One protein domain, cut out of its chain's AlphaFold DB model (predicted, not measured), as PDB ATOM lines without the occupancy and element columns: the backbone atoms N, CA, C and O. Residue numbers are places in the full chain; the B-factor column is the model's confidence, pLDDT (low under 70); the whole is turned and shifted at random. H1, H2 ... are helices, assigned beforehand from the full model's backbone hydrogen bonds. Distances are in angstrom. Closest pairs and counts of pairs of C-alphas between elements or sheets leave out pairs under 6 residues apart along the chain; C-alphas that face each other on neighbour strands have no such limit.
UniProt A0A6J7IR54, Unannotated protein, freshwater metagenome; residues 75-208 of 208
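What this domain is: This is residues 75 to 208 of the 208 residues of the protein "Unannotated protein" of freshwater metagenome (UniProt A0A6J7IR54). A small body of helices has H3 and H7 side by side, H2 crossing H3, H4 packed on H2 and H1 across the last residues of H3; from this body a wide loop with H5 and H6 swings out and folds back into H7. Residues 170 to 179, and 181 to 186 of H6, stick out free. The printed part has 134 residues with seven named helices, H1 to H7 in chain order, and no named strand: all helix. It is only just compact, close to loose, with a radius of gyration of the C-alphas of 16.7 A, and elongated, spanning 53 by 34 by 25 A.

Where its parts are: H1, residues 76 to 93, begins at C-alpha 76 (49.874, -15.328, 21.914) and is 26.1 A long. H2 is residues 98 to 108, 15.1 A; H3 residues 115 to 126, 16.3 A; H4 residues 137 to 146. H5 is residues 162 to 169; H6, residues 181 to 193, is 17.5 A long. H7, residues 199 to 205, ends at C-alpha 205 (43.662, -27.889, 9.997).

How they stand to each other: H3, the hub, touches H1, H2 and H7. Ala 84 of H1 and Glu 126 have the closest C-alphas, 4.4 A, at a steep tilt of 51 degrees. H2 touches H3 at a steep tilt of 64 degrees, closest C-alphas Gly 102 and Ala 119, 4.0 A. H7 runs the same way as H3 at a shallow tilt of 10 degrees, closest C-alphas Ala 118 and Leu 200, 6.7 A. H4 touches H2, closest C-alphas Phe 105 and Leu 143, 7.1 A. H5 and H6 touch no helix. Every O i to N i+4 pair is within hydrogen-bond range in H2, H3, H4, H6 and H7, against 13 of 14 in H1 and 1 of 4 in H5, where 1 of 5 O i to N i+3 pairs is.

The domain as a whole: The C-alphas farthest apart, of Gly 95 and Gly 173, are 53.3 A apart. The printed part has no cut; the links H4 to H5 and H5 to H6 are long. Mean pLDDT of the printed part is 71.0, with residues 156 to 195 among those under 70.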
ATOM      1  N   PRO A  75      50.650 -10.656  22.681       36.34
ATOM      2  CA  PRO A  75      49.802 -11.715  23.190       36.34
ATOM      3  C   PRO A  75      49.882 -12.901  22.228       36.34
ATOM      4  O   PRO A  75      49.694 -12.726  21.026       36.34
ATOM      5  N   ALA A  76      50.053 -14.123  22.733       41.78
ATOM      6  CA  ALA A  76      49.874 -15.328  21.914       41.78
ATOM      7  C   ALA A  76      48.485 -15.354  21.223       41.78
ATOM      8  O   ALA A  76      48.316 -15.950  20.163       41.78
ATOM      9  N   ALA A  77      47.505 -14.621  21.771       38.91
ATOM     10  CA  ALA A  77      46.191 -14.367  21.177       38.91
ATOM     11  C   ALA A  77      46.174 -13.313  20.041       38.91
ATOM     12  O   ALA A  77      45.243 -13.294  19.240       38.91
ATOM     13  N   ALA A  78      47.180 -12.441  19.929       39.03
ATOM     14  CA  ALA A  78      47.294 -11.482  18.827       39.03
ATOM     15  C   ALA A  78      47.719 -12.157  17.516       39.03
ATOM     16  O   ALA A  78      47.370 -11.667  16.445       39.03
ATOM     17  N   GLY A  79      48.388 -13.312  17.589       46.84
ATOM     18  CA  GLY A  79      48.695 -14.129  16.417       46.84
ATOM     19  C   GLY A  79      47.441 -14.693  15.746       46.84
ATOM     20  O   GLY A  79      47.363 -14.687  14.527       46.84
ATOM     21  N   SER A  80      46.426 -15.123  16.506       49.00
ATOM     22  CA  SER A  80      45.196 -15.706  15.944       49.00
ATOM     23  C   SER A  80      44.113 -14.676  15.622       49.00
ATOM     24  O   SER A  80      43.546 -14.711  14.530       49.00
ATOM     25  N   VAL A  81      43.864 -13.714  16.520       52.03
ATOM     26  CA  VAL A  81      42.892 -12.629  16.282       52.03
ATOM     27  C   VAL A  81      43.387 -11.686  15.178       52.03
ATOM     28  O   VAL A  81      42.590 -11.220  14.364       52.03
ATOM     29  N   GLY A  82      44.702 -11.453  15.099       73.44
ATOM     30  CA  GLY A  82      45.324 -10.691  14.017       73.44
ATOM     31  C   GLY A  82      45.244 -11.415  12.676       73.44
ATOM     32  O   GLY A  82      44.848 -10.805  11.688       73.44
ATOM     33  N   TRP A  83      45.536 -12.718  12.645       83.88
ATOM     34  CA  TRP A  83      45.539 -13.504  11.409       83.88
ATOM     35  C   TRP A  83      44.136 -13.652  10.807       83.88
ATOM     36  O   TRP A  83      43.958 -13.421   9.614       83.88
ATOM     37  N   ALA A  84      43.116 -13.936  11.626       88.81
ATOM     38  CA  ALA A  84      41.727 -14.042  11.167       88.81
ATOM     39  C   ALA A  84      41.208 -12.712  10.582       88.81
ATOM     40  O   ALA A  84      40.663 -12.667   9.474       88.81
ATOM     41  N   ALA A  85      41.451 -11.601  11.287       88.00
ATOM     42  CA  ALA A  85      41.098 -10.265  10.812       88.00
ATOM     43  C   ALA A  85      41.884  -9.863   9.550       88.00
ATOM     44  O   ALA A  85      41.317  -9.262   8.636       88.00
ATOM     45  N   GLN A  86      43.170 -10.215   9.472       88.50
ATOM     46  CA  GLN A  86      44.026  -9.957   8.315       88.50
ATOM     47  C   GLN A  86      43.563 -10.738   7.083       88.50
ATOM     48  O   GLN A  86      43.475 -10.150   6.005       88.50
ATOM     49  N   LEU A  87      43.231 -12.024   7.241       92.31
ATOM     50  CA  LEU A  87      42.700 -12.868   6.173       92.31
ATOM     51  C   LEU A  87      41.406 -12.267   5.608       92.31
ATOM     52  O   LEU A  87      41.313 -12.029   4.402       92.31
ATOM     53  N   ARG A  88      40.455 -11.922   6.488       94.69
ATOM     54  CA  ARG A  88      39.190 -11.286   6.098       94.69
ATOM     55  C   ARG A  88      39.414  -9.963   5.369       94.69
ATOM     56  O   ARG A  88      38.891  -9.766   4.274       94.69
ATOM     57  N   ALA A  89      40.223  -9.069   5.939       90.19
ATOM     58  CA  ALA A  89      40.498  -7.764   5.345       90.19
ATOM     59  C   ALA A  89      41.209  -7.881   3.985       90.19
ATOM     60  O   ALA A  89      40.959  -7.083   3.081       90.19
ATOM     61  N   ALA A  90      42.097  -8.865   3.820       92.44
ATOM     62  CA  ALA A  90      42.752  -9.140   2.547       92.44
ATOM     63  C   ALA A  90      41.763  -9.657   1.497       92.44
ATOM     64  O   ALA A  90      41.764  -9.156   0.372       92.44
ATOM     65  N   ARG A  91      40.867 -10.580   1.872       96.88
ATOM     66  CA  ARG A  91      39.809 -11.083   0.985       96.88
ATOM     67  C   ARG A  91      38.867  -9.969   0.533       96.88
ATOM     68  O   ARG A  91      38.581  -9.855  -0.659       96.88
ATOM     69  N   GLU A  92      38.413  -9.135   1.464       95.94
ATOM     70  CA  GLU A  92      37.535  -7.996   1.173       95.94
ATOM     71  C   GLU A  92      38.211  -6.980   0.247       95.94
ATOM     72  O   GLU A  92      37.602  -6.535  -0.724       95.94
ATOM     73  N   ARG A  93      39.494  -6.672   0.477       92.62
ATOM     74  CA  ARG A  93      40.280  -5.789  -0.400       92.62
ATOM     75  C   ARG A  93      40.464  -6.369  -1.802       92.62
ATOM     76  O   ARG A  93      40.445  -5.618  -2.771       92.62
ATOM     77  N   ALA A  94      40.619  -7.688  -1.909       91.81
ATOM     78  CA  ALA A  94      40.686  -8.398  -3.183       91.81
ATOM     79  C   ALA A  94      39.316  -8.522  -3.883       91.81
ATOM     80  O   ALA A  94      39.254  -8.994  -5.017       91.81
ATOM     81  N   GLY A  95      38.218  -8.116  -3.229       95.69
ATOM     82  CA  GLY A  95      36.863  -8.210  -3.773       95.69
ATOM     83  C   GLY A  95      36.374  -9.648  -3.961       95.69
ATOM     84  O   GLY A  95      35.510  -9.889  -4.802       95.69
ATOM     85  N   LEU A  96      36.935 -10.609  -3.219       97.19
ATOM     86  CA  LEU A  96      36.607 -12.028  -3.355       97.19
ATOM     87  C   LEU A  96      35.503 -12.439  -2.377       97.19
ATOM     88  O   LEU A  96      35.552 -12.132  -1.181       97.19
ATOM     89  N   SER A  97      34.520 -13.201  -2.857       97.75
ATOM     90  CA  SER A  97      33.639 -13.940  -1.952       97.75
ATOM     91  C   SER A  97      34.379 -15.144  -1.350       97.75
ATOM     92  O   SER A  97      35.373 -15.615  -1.906       97.75
ATOM     93  N   LEU A  98      33.890 -15.684  -0.226       97.25
ATOM     94  CA  LEU A  98      34.417 -16.945   0.323       97.25
ATOM     95  C   LEU A  98      34.300 -18.098  -0.683       97.25
ATOM     96  O   LEU A  98      35.186 -18.943  -0.747       97.25
ATOM     97  N   SER A  99      33.239 -18.109  -1.498       97.00
ATOM     98  CA  SER A  99      33.059 -19.107  -2.556       97.00
ATOM     99  C   SER A  99      34.123 -18.974  -3.646       97.00
ATOM    100  O   SER A  99      34.670 -19.983  -4.080       97.00
ATOM    101  N   ASP A 100      34.446 -17.747  -4.072       97.50
ATOM    102  CA  ASP A 100      35.471 -17.512  -5.098       97.50
ATOM    103  C   ASP A 100      36.860 -17.882  -4.587       97.50
ATOM    104  O   ASP A 100      37.630 -18.541  -5.285       97.50
ATOM    105  N   LEU A 101      37.177 -17.483  -3.352       96.88
ATOM    106  CA  LEU A 101      38.449 -17.818  -2.724       96.88
ATOM    107  C   LEU A 101      38.572 -19.330  -2.501       96.88
ATOM    108  O   LEU A 101      39.603 -19.904  -2.836       96.88
ATOM    109  N   GLY A 102      37.516 -19.986  -2.012       96.25
ATOM    110  CA  GLY A 102      37.476 -21.437  -1.827       96.25
ATOM    111  C   GLY A 102      37.627 -22.211  -3.136       96.25
ATOM    112  O   GLY A 102      38.380 -23.181  -3.181       96.25
ATOM    113  N   ALA A 103      36.980 -21.766  -4.218       96.12
ATOM    114  CA  ALA A 103      37.131 -22.373  -5.539       96.12
ATOM    115  C   ALA A 103      38.567 -22.253  -6.065       96.12
ATOM    116  O   ALA A 103      39.165 -23.262  -6.427       96.12
ATOM    117  N   ARG A 104      39.147 -21.045  -6.027       96.75
ATOM    118  CA  ARG A 104      40.531 -20.801  -6.468       96.75
ATOM    119  C   ARG A 104      41.550 -21.559  -5.624       96.75
ATOM    120  O   ARG A 104      42.520 -22.087  -6.156       96.75
ATOM    121  N   PHE A 105      41.330 -21.616  -4.313       95.31
ATOM    122  CA  PHE A 105      42.184 -22.361  -3.398       95.31
ATOM    123  C   PHE A 105      42.132 -23.860  -3.701       95.31
ATOM    124  O   PHE A 105      43.173 -24.475  -3.893       95.31
ATOM    125  N   ALA A 106      40.936 -24.441  -3.813       93.81
ATOM    126  CA  ALA A 106      40.786 -25.861  -4.108       93.81
ATOM    127  C   ALA A 106      41.364 -26.226  -5.489       93.81
ATOM    128  O   ALA A 106      42.050 -27.237  -5.619       93.81
ATOM    129  N   GLU A 107      41.162 -25.380  -6.503       93.44
ATOM    130  CA  GLU A 107      41.756 -25.546  -7.834       93.44
ATOM    131  C   GLU A 107      43.292 -25.522  -7.794       93.44
ATOM    132  O   GLU A 107      43.930 -26.363  -8.427       93.44
ATOM    133  N   ALA A 108      43.895 -24.635  -6.993       92.00
ATOM    134  CA  ALA A 108      45.350 -24.534  -6.852       92.00
ATOM    135  C   ALA A 108      46.014 -25.799  -6.275       92.00
ATOM    136  O   ALA A 108      47.212 -26.000  -6.478       92.00
ATOM    137  N   PHE A 109      45.245 -26.650  -5.590       87.56
ATOM    138  CA  PHE A 109      45.679 -27.953  -5.075       87.56
ATOM    139  C   PHE A 109      45.096 -29.137  -5.870       87.56
ATOM    140  O   PHE A 109      45.230 -30.284  -5.468       87.56
ATOM    141  N   GLY A 110      44.455 -28.895  -7.019       88.44
ATOM    142  CA  GLY A 110      43.900 -29.960  -7.863       88.44
ATOM    143  C   GLY A 110      42.582 -30.565  -7.357       88.44
ATOM    144  O   GLY A 110      42.124 -31.580  -7.884       88.44
ATOM    145  N   HIS A 111      41.920 -29.936  -6.385       82.50
ATOM    146  CA  HIS A 111      40.655 -30.383  -5.798       82.50
ATOM    147  C   HIS A 111      39.442 -29.685  -6.421       82.50
ATOM    148  O   HIS A 111      38.708 -28.963  -5.748       82.50
ATOM    149  N   GLY A 112      39.163 -29.936  -7.702       73.31
ATOM    150  CA  GLY A 112      38.032 -29.303  -8.405       73.31
ATOM    151  C   GLY A 112      36.652 -29.526  -7.753       73.31
ATOM    152  O   GLY A 112      35.765 -28.688  -7.884       73.31
ATOM    153  N   GLY A 113      36.469 -30.620  -7.000       81.69
ATOM    154  CA  GLY A 113      35.248 -30.890  -6.220       81.69
ATOM    155  C   GLY A 113      35.241 -30.306  -4.799       81.69
ATOM    156  O   GLY A 113      34.214 -30.339  -4.128       81.69
ATOM    157  N   GLY A 114      36.371 -29.773  -4.327       89.88
ATOM    158  CA  GLY A 114      36.581 -29.348  -2.940       89.88
ATOM    159  C   GLY A 114      36.217 -27.891  -2.642       89.88
ATOM    160  O   GLY A 114      36.324 -27.464  -1.496       89.88
ATOM    161  N   ALA A 115      35.763 -27.125  -3.637       92.88
ATOM    162  CA  ALA A 115      35.537 -25.680  -3.529       92.88
ATOM    163  C   ALA A 115      34.620 -25.271  -2.360       92.88
ATOM    164  O   ALA A 115      34.951 -24.370  -1.588       92.88
ATOM    165  N   ALA A 116      33.483 -25.955  -2.190       93.44
ATOM    166  CA  ALA A 116      32.526 -25.655  -1.121       93.44
ATOM    167  C   ALA A 116      33.094 -25.961   0.278       93.44
ATOM    168  O   ALA A 116      32.842 -25.229   1.240       93.44
ATOM    169  N   LYS A 117      33.903 -27.022   0.381       91.75
ATOM    170  CA  LYS A 117      34.581 -27.394   1.623       91.75
ATOM    171  C   LYS A 117      35.676 -26.387   1.961       91.75
ATOM    172  O   LYS A 117      35.686 -25.866   3.072       91.75
ATOM    173  N   ALA A 118      36.523 -26.043   0.992       93.75
ATOM    174  CA  ALA A 118      37.548 -25.016   1.146       93.75
ATOM    175  C   ALA A 118      36.943 -23.673   1.584       93.75
ATOM    176  O   ALA A 118      37.429 -23.075   2.536       93.75
ATOM    177  N   ALA A 119      35.834 -23.237   0.977       96.19
ATOM    178  CA  ALA A 119      35.133 -22.018   1.388       96.19
ATOM    179  C   ALA A 119      34.661 -22.072   2.853       96.19
ATOM    180  O   ALA A 119      34.810 -21.097   3.587       96.19
ATOM    181  N   THR A 120      34.135 -23.219   3.292       96.19
ATOM    182  CA  THR A 120      33.723 -23.434   4.690       96.19
ATOM    183  C   THR A 120      34.911 -23.348   5.648       96.19
ATOM    184  O   THR A 120      34.842 -22.639   6.649       96.19
ATOM    185  N   LEU A 121      36.008 -24.040   5.331       92.88
ATOM    186  CA  LEU A 121      37.221 -24.060   6.152       92.88
ATOM    187  C   LEU A 121      37.868 -22.673   6.239       92.88
ATOM    188  O   LEU A 121      38.244 -22.232   7.320       92.88
ATOM    189  N   ILE A 122      37.929 -21.948   5.122       95.06
ATOM    190  CA  ILE A 122      38.441 -20.575   5.073       95.06
ATOM    191  C   ILE A 122      37.534 -19.622   5.868       95.06
ATOM    192  O   ILE A 122      38.037 -18.762   6.584       95.06
ATOM    193  N   GLY A 123      36.211 -19.799   5.822       95.56
ATOM    194  CA  GLY A 123      35.288 -19.035   6.670       95.56
ATOM    195  C   GLY A 123      35.539 -19.272   8.163       95.56
ATOM    196  O   GLY A 123      35.639 -18.325   8.936       95.56
ATOM    197  N   GLN A 124      35.746 -20.527   8.562       92.94
ATOM    198  CA  GLN A 124      36.086 -20.879   9.946       92.94
ATOM    199  C   GLN A 124      37.439 -20.313  10.394       92.94
ATOM    200  O   GLN A 124      37.609 -20.001  11.572       92.94
ATOM    201  N   LEU A 125      38.384 -20.163   9.467       91.88
ATOM    202  CA  LEU A 125      39.658 -19.481   9.676       91.88
ATOM    203  C   LEU A 125      39.477 -17.958   9.849       91.88
ATOM    204  O   LEU A 125      40.057 -17.380  10.766       91.88
ATOM    205  N   GLU A 126      38.626 -17.307   9.046       94.19
ATOM    206  CA  GLU A 126      38.274 -15.881   9.207       94.19
ATOM    207  C   GLU A 126      37.505 -15.583  10.503       94.19
ATOM    208  O   GLU A 126      37.589 -14.475  11.032       94.19
ATOM    209  N   ASP A 127      36.756 -16.558  11.016       90.31
ATOM    210  CA  ASP A 127      36.022 -16.458  12.281       90.31
ATOM    211  C   ASP A 127      36.861 -16.885  13.497       90.31
ATOM    212  O   ASP A 127      36.394 -16.793  14.633       90.31
ATOM    213  N   GLY A 128      38.090 -17.368  13.283       86.00
ATOM    214  CA  GLY A 128      38.971 -17.862  14.345       86.00
ATOM    215  C   GLY A 128      38.494 -19.160  15.009       86.00
ATOM    216  O   GLY A 128      38.964 -19.505  16.090       86.00
ATOM    217  N   THR A 129      37.561 -19.883  14.381       85.88
ATOM    218  CA  THR A 129      37.089 -21.202  14.841       85.88
ATOM    219  C   THR A 129      38.145 -22.284  14.604       85.88
ATOM    220  O   THR A 129      38.247 -23.228  15.383       85.88
ATOM    221  N   ILE A 130      38.944 -22.139  13.542       83.25
ATOM    222  CA  ILE A 130      40.161 -22.924  13.321       83.25
ATOM    223  C   ILE A 130      41.355 -22.047  13.686       83.25
ATOM    224  O   ILE A 130      41.445 -20.894  13.259       83.25
ATOM    225  N   ALA A 131      42.272 -22.596  14.478       79.88
ATOM    226  CA  ALA A 131      43.500 -21.904  14.824       79.88
ATOM    227  C   ALA A 131      44.438 -21.841  13.605       79.88
ATOM    228  O   ALA A 131      44.635 -22.861  12.942       79.88
ATOM    229  N   PRO A 132      45.081 -20.694  13.330       80.06
ATOM    230  CA  PRO A 132      45.999 -20.573  12.202       80.06
ATOM    231  C   PRO A 132      47.239 -21.462  12.335       80.06
ATOM    232  O   PRO A 132      47.847 -21.770  11.321       80.06
ATOM    233  N   THR A 133      47.588 -21.919  13.543       77.81
ATOM    234  CA  THR A 133      48.627 -22.943  13.762       77.81
ATOM    235  C   THR A 133      48.357 -24.219  12.964       77.81
ATOM    236  O   THR A 133      49.296 -24.819  12.469       77.81
ATOM    237  N   GLY A 134      47.082 -24.578  12.768       77.25
ATOM    238  CA  GLY A 134      46.675 -25.745  11.985       77.25
ATOM    239  C   GLY A 134      46.751 -25.547  10.469       77.25
ATOM    240  O   GLY A 134      46.477 -26.479   9.720       77.25
ATOM    241  N   VAL A 135      47.097 -24.356   9.977       84.25
ATOM    242  CA  VAL A 135      47.239 -24.107   8.539       84.25
ATOM    243  C   VAL A 135      48.654 -24.469   8.111       84.25
ATOM    244  O   VAL A 135      49.629 -23.877   8.568       84.25
ATOM    245  N   SER A 136      48.779 -25.409   7.178       83.38
ATOM    246  CA  SER A 136      50.078 -25.797   6.627       83.38
ATOM    247  C   SER A 136      50.781 -24.616   5.933       83.38
ATOM    248  O   SER A 136      50.147 -23.740   5.337       83.38
ATOM    249  N   THR A 137      52.119 -24.604   5.943       81.06
ATOM    250  CA  THR A 137      52.909 -23.548   5.273       81.06
ATOM    251  C   THR A 137      52.569 -23.401   3.775       81.06
ATOM    252  O   THR A 137      52.395 -22.264   3.325       81.06
ATOM    253  N   PRO A 138      52.404 -24.490   2.989       84.88
ATOM    254  CA  PRO A 138      51.972 -24.385   1.594       84.88
ATOM    255  C   PRO A 138      50.581 -23.757   1.433       84.88
ATOM    256  O   PRO A 138      50.386 -22.929   0.542       84.88
ATOM    257  N   ALA A 139      49.625 -24.100   2.303       88.94
ATOM    258  CA  ALA A 139      48.284 -23.515   2.278       88.94
ATOM    259  C   ALA A 139      48.311 -22.017   2.609       88.94
ATOM    260  O   ALA A 139      47.709 -21.218   1.891       88.94
ATOM    261  N   ALA A 140      49.061 -21.622   3.642       88.81
ATOM    262  CA  ALA A 140      49.245 -20.223   4.017       88.81
ATOM    263  C   ALA A 140      49.904 -19.403   2.894       88.81
ATOM    264  O   ALA A 140      49.446 -18.306   2.571       88.81
ATOM    265  N   GLY A 141      50.943 -19.953   2.255       85.44
ATOM    266  CA  GLY A 141      51.602 -19.334   1.105       85.44
ATOM    267  C   GLY A 141      50.652 -19.149  -0.079       85.44
ATOM    268  O   GLY A 141      50.588 -18.064  -0.659       85.44
ATOM    269  N   ARG A 142      49.845 -20.169  -0.392       93.44
ATOM    270  CA  ARG A 142      48.873 -20.091  -1.487       93.44
ATOM    271  C   ARG A 142      47.748 -19.094  -1.205       93.44
ATOM    272  O   ARG A 142      47.351 -18.360  -2.107       93.44
ATOM    273  N   LEU A 143      47.244 -19.036   0.029       93.56
ATOM    274  CA  LEU A 143      46.264 -18.023   0.433       93.56
ATOM    275  C   LEU A 143      46.834 -16.611   0.276       93.56
ATOM    276  O   LEU A 143      46.153 -15.746  -0.265       93.56
ATOM    277  N   ALA A 144      48.085 -16.383   0.689       88.75
ATOM    278  CA  ALA A 144      48.737 -15.086   0.530       88.75
ATOM    279  C   ALA A 144      48.828 -14.675  -0.950       88.75
ATOM    280  O   ALA A 144      48.457 -13.554  -1.291       88.75
ATOM    281  N   GLU A 145      49.228 -15.593  -1.833       91.19
ATOM    282  CA  GLU A 145      49.294 -15.360  -3.282       91.19
ATOM    283  C   GLU A 145      47.924 -15.002  -3.879       91.19
ATOM    284  O   GLU A 145      47.790 -13.986  -4.562       91.19
ATOM    285  N   LEU A 146      46.884 -15.790  -3.578       94.06
ATOM    286  CA  LEU A 146      45.522 -15.563  -4.083       94.06
ATOM    287  C   LEU A 146      44.927 -14.226  -3.625       94.06
ATOM    288  O   LEU A 146      44.051 -13.673  -4.293       94.06
ATOM    289  N   LEU A 147      45.398 -13.717  -2.487       92.19
ATOM    290  CA  LEU A 147      44.969 -12.462  -1.880       92.19
ATOM    291  C   LEU A 147      45.874 -11.273  -2.239       92.19
ATOM    292  O   LEU A 147      45.610 -10.156  -1.794       92.19
ATOM    293  N   GLY A 148      46.926 -11.492  -3.035       87.56
ATOM    294  CA  GLY A 148      47.878 -10.451  -3.426       87.56
ATOM    295  C   GLY A 148      48.728  -9.925  -2.265       87.56
ATOM    296  O   GLY A 148      49.101  -8.753  -2.255       87.56
ATOM    297  N   LEU A 149      48.998 -10.762  -1.263       81.94
ATOM    298  CA  LEU A 149      49.867 -10.445  -0.133       81.94
ATOM    299  C   LEU A 149      51.313 -10.879  -0.412       81.94
ATOM    300  O   LEU A 149      51.572 -11.770  -1.220       81.94
ATOM    301  N   ALA A 150      52.264 -10.264   0.297       73.81
ATOM    302  CA  ALA A 150      53.657 -10.697   0.266       73.81
ATOM    303  C   ALA A 150      53.808 -12.134   0.798       73.81
ATOM    304  O   ALA A 150      53.053 -12.577   1.670       73.81
ATOM    305  N   SER A 151      54.817 -12.851   0.300       66.56
ATOM    306  CA  SER A 151      55.157 -14.184   0.810       66.56
ATOM    307  C   SER A 151      55.443 -14.116   2.312       66.56
ATOM    308  O   SER A 151      56.158 -13.230   2.770       66.56
ATOM    309  N   GLY A 152      54.844 -15.021   3.087       65.12
ATOM    310  CA  GLY A 152      54.975 -15.038   4.548       65.12
ATOM    311  C   GLY A 152      54.043 -14.081   5.304       65.12
ATOM    312  O   GLY A 152      53.963 -14.178   6.524       65.12
ATOM    313  N   ALA A 153      53.265 -13.229   4.626       73.50
ATOM    314  CA  ALA A 153      52.327 -12.315   5.291       73.50
ATOM    315  C   ALA A 153      51.218 -13.029   6.089       73.50
ATOM    316  O   ALA A 153      50.657 -12.434   7.004       73.50
ATOM    317  N   LEU A 154      50.907 -14.282   5.734       80.75
ATOM    318  CA  LEU A 154      49.987 -15.169   6.455       80.75
ATOM    319  C   LEU A 154      50.717 -16.353   7.109       80.75
ATOM    320  O   LEU A 154      50.092 -17.387   7.343       80.75
ATOM    321  N   ALA A 155      52.022 -16.246   7.380       74.56
ATOM    322  CA  ALA A 155      52.755 -17.322   8.039       74.56
ATOM    323  C   ALA A 155      52.064 -17.686   9.369       74.56
ATOM    324  O   ALA A 155      51.815 -16.792  10.186       74.56
ATOM    325  N   PRO A 156      51.712 -18.967   9.583       67.00
ATOM    326  CA  PRO A 156      51.061 -19.375  10.814       67.00
ATOM    327  C   PRO A 156      52.010 -19.116  11.993       67.00
ATOM    328  O   PRO A 156      53.229 -19.293  11.853       67.00
ATOM    329  N   PRO A 157      51.495 -18.680  13.156       59.94
ATOM    330  CA  PRO A 157      52.327 -18.508  14.336       59.94
ATOM    331  C   PRO A 157      52.898 -19.876  14.719       59.94
ATOM    332  O   PRO A 157      52.157 -20.758  15.131       59.94
ATOM    333  N   ARG A 158      54.208 -20.086  14.553       54.34
ATOM    334  CA  ARG A 158      54.826 -21.371  14.904       54.34
ATOM    335  C   ARG A 158      54.812 -21.547  16.426       54.34
ATOM    336  O   ARG A 158      55.249 -20.627  17.128       54.34
ATOM    337  N   PRO A 159      54.371 -22.699  16.963       43.59
ATOM    338  CA  PRO A 159      54.507 -22.970  18.384       43.59
ATOM    339  C   PRO A 159      56.000 -23.057  18.729       43.59
ATOM    340  O   PRO A 159      56.687 -24.024  18.408       43.59
ATOM    341  N   GLN A 160      56.519 -22.041  19.424       41.06
ATOM    342  CA  GLN A 160      57.916 -22.004  19.886       41.06
ATOM    343  C   GLN A 160      58.279 -23.199  20.799       41.06
ATOM    344  O   GLN A 160      59.456 -23.477  21.021       41.06
ATOM    345  N   ALA A 161      57.278 -23.928  21.310       37.91
ATOM    346  CA  ALA A 161      57.446 -25.088  22.179       37.91
ATOM    347  C   ALA A 161      58.021 -26.332  21.467       37.91
ATOM    348  O   ALA A 161      58.802 -27.051  22.089       37.91
ATOM    349  N   LEU A 162      57.722 -26.564  20.180       37.12
ATOM    350  CA  LEU A 162      58.209 -27.755  19.460       37.12
ATOM    351  C   LEU A 162      59.700 -27.655  19.093       37.12
ATOM    352  O   LEU A 162      60.440 -28.630  19.189       37.12
ATOM    353  N   PHE A 163      60.209 -26.449  18.824       33.66
ATOM    354  CA  PHE A 163      61.635 -26.250  18.529       33.66
ATOM    355  C   PHE A 163      62.568 -26.496  19.731       33.66
ATOM    356  O   PHE A 163      63.768 -26.703  19.545       33.66
ATOM    357  N   ARG A 164      62.040 -26.480  20.966       36.69
ATOM    358  CA  ARG A 164      62.822 -26.725  22.192       36.69
ATOM    359  C   ARG A 164      62.978 -28.218  22.506       36.69
ATOM    360  O   ARG A 164      63.958 -28.584  23.148       36.69
ATOM    361  N   ALA A 165      62.051 -29.066  22.052       34.34
ATOM    362  CA  ALA A 165      62.081 -30.511  22.297       34.34
ATOM    363  C   ALA A 165      62.940 -31.267  21.265       34.34
ATOM    364  O   ALA A 165      63.700 -32.160  21.640       34.34
ATOM    365  N   GLU A 166      62.909 -30.849  19.996       33.69
ATOM    366  CA  GLU A 166      63.641 -31.513  18.906       33.69
ATOM    367  C   GLU A 166      65.170 -31.375  19.023       33.69
ATOM    368  O   GLU A 166      65.930 -32.241  18.585       33.69
ATOM    369  N   ARG A 167      65.654 -30.285  19.637       37.25
ATOM    370  CA  ARG A 167      67.087 -29.951  19.647       37.25
ATOM    371  C   ARG A 167      67.894 -30.571  20.783       37.25
ATOM    372  O   ARG A 167      69.113 -30.613  20.688       37.25
ATOM    373  N   GLY A 168      67.239 -31.111  21.809       34.19
ATOM    374  CA  GLY A 168      67.912 -31.811  22.909       34.19
ATOM    375  C   GLY A 168      68.370 -33.240  22.575       34.19
ATOM    376  O   GLY A 168      68.860 -33.932  23.463       34.19
ATOM    377  N   ARG A 169      68.172 -33.718  21.335       39.97
ATOM    378  CA  ARG A 169      68.408 -35.124  20.944       39.97
ATOM    379  C   ARG A 169      69.373 -35.345  19.778       39.97
ATOM    380  O   ARG A 169      69.625 -36.499  19.440       39.97
ATOM    381  N   LEU A 170      69.923 -34.299  19.165       36.34
ATOM    382  CA  LEU A 170      70.825 -34.456  18.020       36.34
ATOM    383  C   LEU A 170      72.291 -34.365  18.453       36.34
ATOM    384  O   LEU A 170      72.896 -33.300  18.463       36.34
ATOM    385  N   ASP A 171      72.843 -35.530  18.786       37.50
ATOM    386  CA  ASP A 171      74.284 -35.795  18.832       37.50
ATOM    387  C   ASP A 171      74.876 -35.569  17.417       37.50
ATOM    388  O   ASP A 171      74.325 -36.107  16.440       37.50
ATOM    389  N   PRO A 172      75.945 -34.769  17.234       38.06
ATOM    390  CA  PRO A 172      76.498 -34.478  15.916       38.06
ATOM    391  C   PRO A 172      77.320 -35.673  15.410       38.06
ATOM    392  O   PRO A 172      78.545 -35.698  15.468       38.06
ATOM    393  N   GLY A 173      76.624 -36.687  14.896       39.09
ATOM    394  CA  GLY A 173      77.249 -37.862  14.283       39.09
ATOM    395  C   GLY A 173      76.317 -38.808  13.522       39.09
ATOM    396  O   GLY A 173      76.800 -39.730  12.865       39.09
ATOM    397  N   THR A 174      74.999 -38.606  13.553       37.16
ATOM    398  CA  THR A 174      74.057 -39.620  13.057       37.16
ATOM    399  C   THR A 174      73.593 -39.323  11.630       37.16
ATOM    400  O   THR A 174      72.811 -38.409  11.381       37.16
ATOM    401  N   THR A 175      74.047 -40.134  10.673       37.50
ATOM    402  CA  THR A 175      73.435 -40.260   9.341       37.50
ATOM    403  C   THR A 175      71.950 -40.589   9.474       37.50
ATOM    404  O   THR A 175      71.637 -41.558  10.160       37.50
ATOM    405  N   ALA A 176      71.086 -39.808   8.807       40.78
ATOM    406  CA  ALA A 176      69.654 -40.036   8.556       40.78
ATOM    407  C   ALA A 176      69.031 -41.178   9.382       40.78
ATOM    408  O   ALA A 176      68.753 -42.262   8.865       40.78
ATOM    409  N   SER A 177      68.840 -40.938  10.681       36.62
ATOM    410  CA  SER A 177      68.003 -41.819  11.485       36.62
ATOM    411  C   SER A 177      66.554 -41.619  11.028       36.62
ATOM    412  O   SER A 177      66.163 -40.469  10.801       36.62
ATOM    413  N   PRO A 178      65.745 -42.686  10.884       36.97
ATOM    414  CA  PRO A 178      64.307 -42.523  10.722       36.97
ATOM    415  C   PRO A 178      63.760 -41.651  11.864       36.97
ATOM    416  O   PRO A 178      64.361 -41.644  12.950       36.97
ATOM    417  N   PRO A 179      62.663 -40.906  11.622       36.53
ATOM    418  CA  PRO A 179      62.056 -40.065  12.643       36.53
ATOM    419  C   PRO A 179      61.884 -40.855  13.948       36.53
ATOM    420  O   PRO A 179      61.600 -42.059  13.893       36.53
ATOM    421  N   PRO A 180      62.101 -40.218  15.114       44.44
ATOM    422  CA  PRO A 180      61.981 -40.894  16.397       44.44
ATOM    423  C   PRO A 180      60.617 -41.582  16.483       44.44
ATOM    424  O   PRO A 180      59.617 -41.052  16.003       44.44
ATOM    425  N   ALA A 181      60.582 -42.777  17.078       39.00
ATOM    426  CA  ALA A 181      59.366 -43.587  17.157       39.00
ATOM    427  C   ALA A 181      58.183 -42.815  17.769       39.00
ATOM    428  O   ALA A 181      57.049 -43.069  17.390       39.00
ATOM    429  N   ASP A 182      58.467 -41.837  18.632       40.12
ATOM    430  CA  ASP A 182      57.486 -40.939  19.241       40.12
ATOM    431  C   ASP A 182      56.855 -39.974  18.216       40.12
ATOM    432  O   ASP A 182      55.648 -39.791  18.233       40.12
ATOM    433  N   PHE A 183      57.625 -39.436  17.259       38.91
ATOM    434  CA  PHE A 183      57.097 -38.606  16.159       38.91
ATOM    435  C   PHE A 183      56.274 -39.441  15.180       38.91
ATOM    436  O   PHE A 183      55.214 -39.024  14.729       38.91
ATOM    437  N   VAL A 184      56.746 -40.647  14.852       40.66
ATOM    438  CA  VAL A 184      55.977 -41.573  14.009       40.66
ATOM    439  C   VAL A 184      54.703 -42.011  14.726       40.66
ATOM    440  O   VAL A 184      53.685 -42.187  14.068       40.66
ATOM    441  N   ALA A 185      54.738 -42.153  16.053       40.53
ATOM    442  CA  ALA A 185      53.578 -42.476  16.869       40.53
ATOM    443  C   ALA A 185      52.603 -41.301  16.987       40.53
ATOM    444  O   ALA A 185      51.418 -41.546  16.831       40.53
ATOM    445  N   ASP A 186      53.062 -40.061  17.181       43.81
ATOM    446  CA  ASP A 186      52.208 -38.864  17.219       43.81
ATOM    447  C   ASP A 186      51.608 -38.557  15.843       43.81
ATOM    448  O   ASP A 186      50.411 -38.313  15.738       43.81
ATOM    449  N   PHE A 187      52.386 -38.680  14.764       38.72
ATOM    450  CA  PHE A 187      51.881 -38.564  13.395       38.72
ATOM    451  C   PHE A 187      50.899 -39.697  13.054       38.72
ATOM    452  O   PHE A 187      49.858 -39.454  12.447       38.72
ATOM    453  N   ALA A 188      51.181 -40.934  13.480       42.62
ATOM    454  CA  ALA A 188      50.254 -42.055  13.328       42.62
ATOM    455  C   ALA A 188      48.998 -41.896  14.200       42.62
ATOM    456  O   ALA A 188      47.919 -42.242  13.740       42.62
ATOM    457  N   LEU A 189      49.104 -41.340  15.411       47.00
ATOM    458  CA  LEU A 189      47.980 -41.018  16.299       47.00
ATOM    459  C   LEU A 189      47.141 -39.865  15.743       47.00
ATOM    460  O   LEU A 189      45.923 -39.920  15.843       47.00
ATOM    461  N   ALA A 190      47.755 -38.856  15.125       46.59
ATOM    462  CA  ALA A 190      47.058 -37.769  14.438       46.59
ATOM    463  C   ALA A 190      46.334 -38.267  13.174       46.59
ATOM    464  O   ALA A 190      45.198 -37.870  12.917       46.59
ATOM    465  N   LEU A 191      46.953 -39.187  12.423       44.41
ATOM    466  CA  LEU A 191      46.324 -39.883  11.293       44.41
ATOM    467  C   LEU A 191      45.172 -40.803  11.738       44.41
ATOM    468  O   LEU A 191      44.139 -40.841  11.072       44.41
ATOM    469  N   ASP A 192      45.319 -41.514  12.859       46.78
ATOM    470  CA  ASP A 192      44.310 -42.438  13.409       46.78
ATOM    471  C   ASP A 192      43.182 -41.706  14.165       46.78
ATOM    472  O   ASP A 192      42.055 -42.193  14.245       46.78
ATOM    473  N   ALA A 193      43.440 -40.495  14.673       55.09
ATOM    474  CA  ALA A 193      42.431 -39.634  15.294       55.09
ATOM    475  C   ALA A 193      41.418 -39.085  14.277       55.09
ATOM    476  O   ALA A 193      40.291 -38.734  14.646       55.09
ATOM    477  N   HIS A 194      41.806 -39.011  13.002       57.56
ATOM    478  CA  HIS A 194      41.030 -38.364  11.953       57.56
ATOM    479  C   HIS A 194      41.027 -39.152  10.625       57.56
ATOM    480  O   HIS A 194      41.392 -38.610   9.580       57.56
ATOM    481  N   PRO A 195      40.541 -40.411  10.623       58.91
ATOM    482  CA  PRO A 195      40.516 -41.266   9.429       58.91
ATOM    483  C   PRO A 195      39.609 -40.727   8.309       58.91
ATOM    484  O   PRO A 195      39.715 -41.155   7.162       58.91
ATOM    485  N   ASP A 196      38.732 -39.779   8.642       74.19
ATOM    486  CA  ASP A 196      37.786 -39.151   7.720       74.19
ATOM    487  C   ASP A 196      38.317 -37.842   7.105       74.19
ATOM    488  O   ASP A 196      37.605 -37.199   6.328       74.19
ATOM    489  N   TRP A 197      39.526 -37.398   7.474       78.44
ATOM    490  CA  TRP A 197      40.096 -36.154   6.955       78.44
ATOM    491  C   TRP A 197      40.638 -36.339   5.546       78.44
ATOM    492  O   TRP A 197      41.428 -37.243   5.269       78.44
ATOM    493  N   ASP A 198      40.237 -35.434   4.655       80.81
ATOM    494  CA  ASP A 198      40.804 -35.352   3.315       80.81
ATOM    495  C   ASP A 198      41.948 -34.331   3.250       80.81
ATOM    496  O   ASP A 198      42.295 -33.659   4.222       80.81
ATOM    497  N   GLU A 199      42.567 -34.220   2.079       79.62
ATOM    498  CA  GLU A 199      43.725 -33.356   1.848       79.62
ATOM    499  C   GLU A 199      43.452 -31.873   2.172       79.62
ATOM    500  O   GLU A 199      44.344 -31.173   2.647       79.62
ATOM    501  N   LEU A 200      42.212 -31.392   2.020       79.38
ATOM    502  CA  LEU A 200      41.854 -30.019   2.393       79.38
ATOM    503  C   LEU A 200      41.796 -29.822   3.909       79.38
ATOM    504  O   LEU A 200      42.168 -28.748   4.389       79.38
ATOM    505  N   ASP A 201      41.355 -30.833   4.661       81.69
ATOM    506  CA  ASP A 201      41.445 -30.794   6.122       81.69
ATOM    507  C   ASP A 201      42.910 -30.771   6.561       81.69
ATOM    508  O   ASP A 201      43.283 -29.941   7.384       81.69
ATOM    509  N   TRP A 202      43.770 -31.590   5.953       81.06
ATOM    510  CA  TRP A 202      45.203 -31.581   6.258       81.06
ATOM    511  C   TRP A 202      45.861 -30.233   5.963       81.06
ATOM    512  O   TRP A 202      46.624 -29.719   6.778       81.06
ATOM    513  N   LEU A 203      45.518 -29.609   4.838       78.38
ATOM    514  CA  LEU A 203      46.088 -28.321   4.447       78.38
ATOM    515  C   LEU A 203      45.678 -27.167   5.371       78.38
ATOM    516  O   LEU A 203      46.493 -26.270   5.599       78.38
ATOM    517  N   LEU A 204      44.437 -27.165   5.867       80.69
ATOM    518  CA  LEU A 204      43.842 -26.031   6.590       80.69
ATOM    519  C   LEU A 204      43.661 -26.264   8.099       80.69
ATOM    520  O   LEU A 204      43.367 -25.306   8.813       80.69
ATOM    521  N   ARG A 205      43.802 -27.504   8.580       76.62
ATOM    522  CA  ARG A 205      43.662 -27.889   9.997       76.62
ATOM    523  C   ARG A 205      44.781 -28.792  10.525       76.62
ATOM    524  O   ARG A 205      44.883 -28.922  11.740       76.62
ATOM    525  N   GLY A 206      45.572 -29.421   9.654       66.25
ATOM    526  CA  GLY A 206      46.563 -30.439  10.019       66.25
ATOM    527  C   GLY A 206      48.002 -29.945  10.186       66.25
ATOM    528  O   GLY A 206      48.911 -30.767  10.216       66.25
ATOM    529  N   GLY A 207      48.237 -28.632  10.224       55.06
ATOM    530  CA  GLY A 207      49.556 -28.060  10.492       55.06
ATOM    531  C   GLY A 207      50.012 -28.299  11.936       55.06
ATOM    532  O   GLY A 207      49.329 -27.872  12.866       55.06
ATOM    533  N   ASP A 208      51.167 -28.952  12.084       46.47
ATOM    534  CA  ASP A 208      52.041 -28.905  13.270       46.47
ATOM    535  C   ASP A 208      53.062 -27.755  13.151       46.47
ATOM    536  O   ASP A 208      53.641 -27.580  12.046       46.47
TER     537      ASP A 208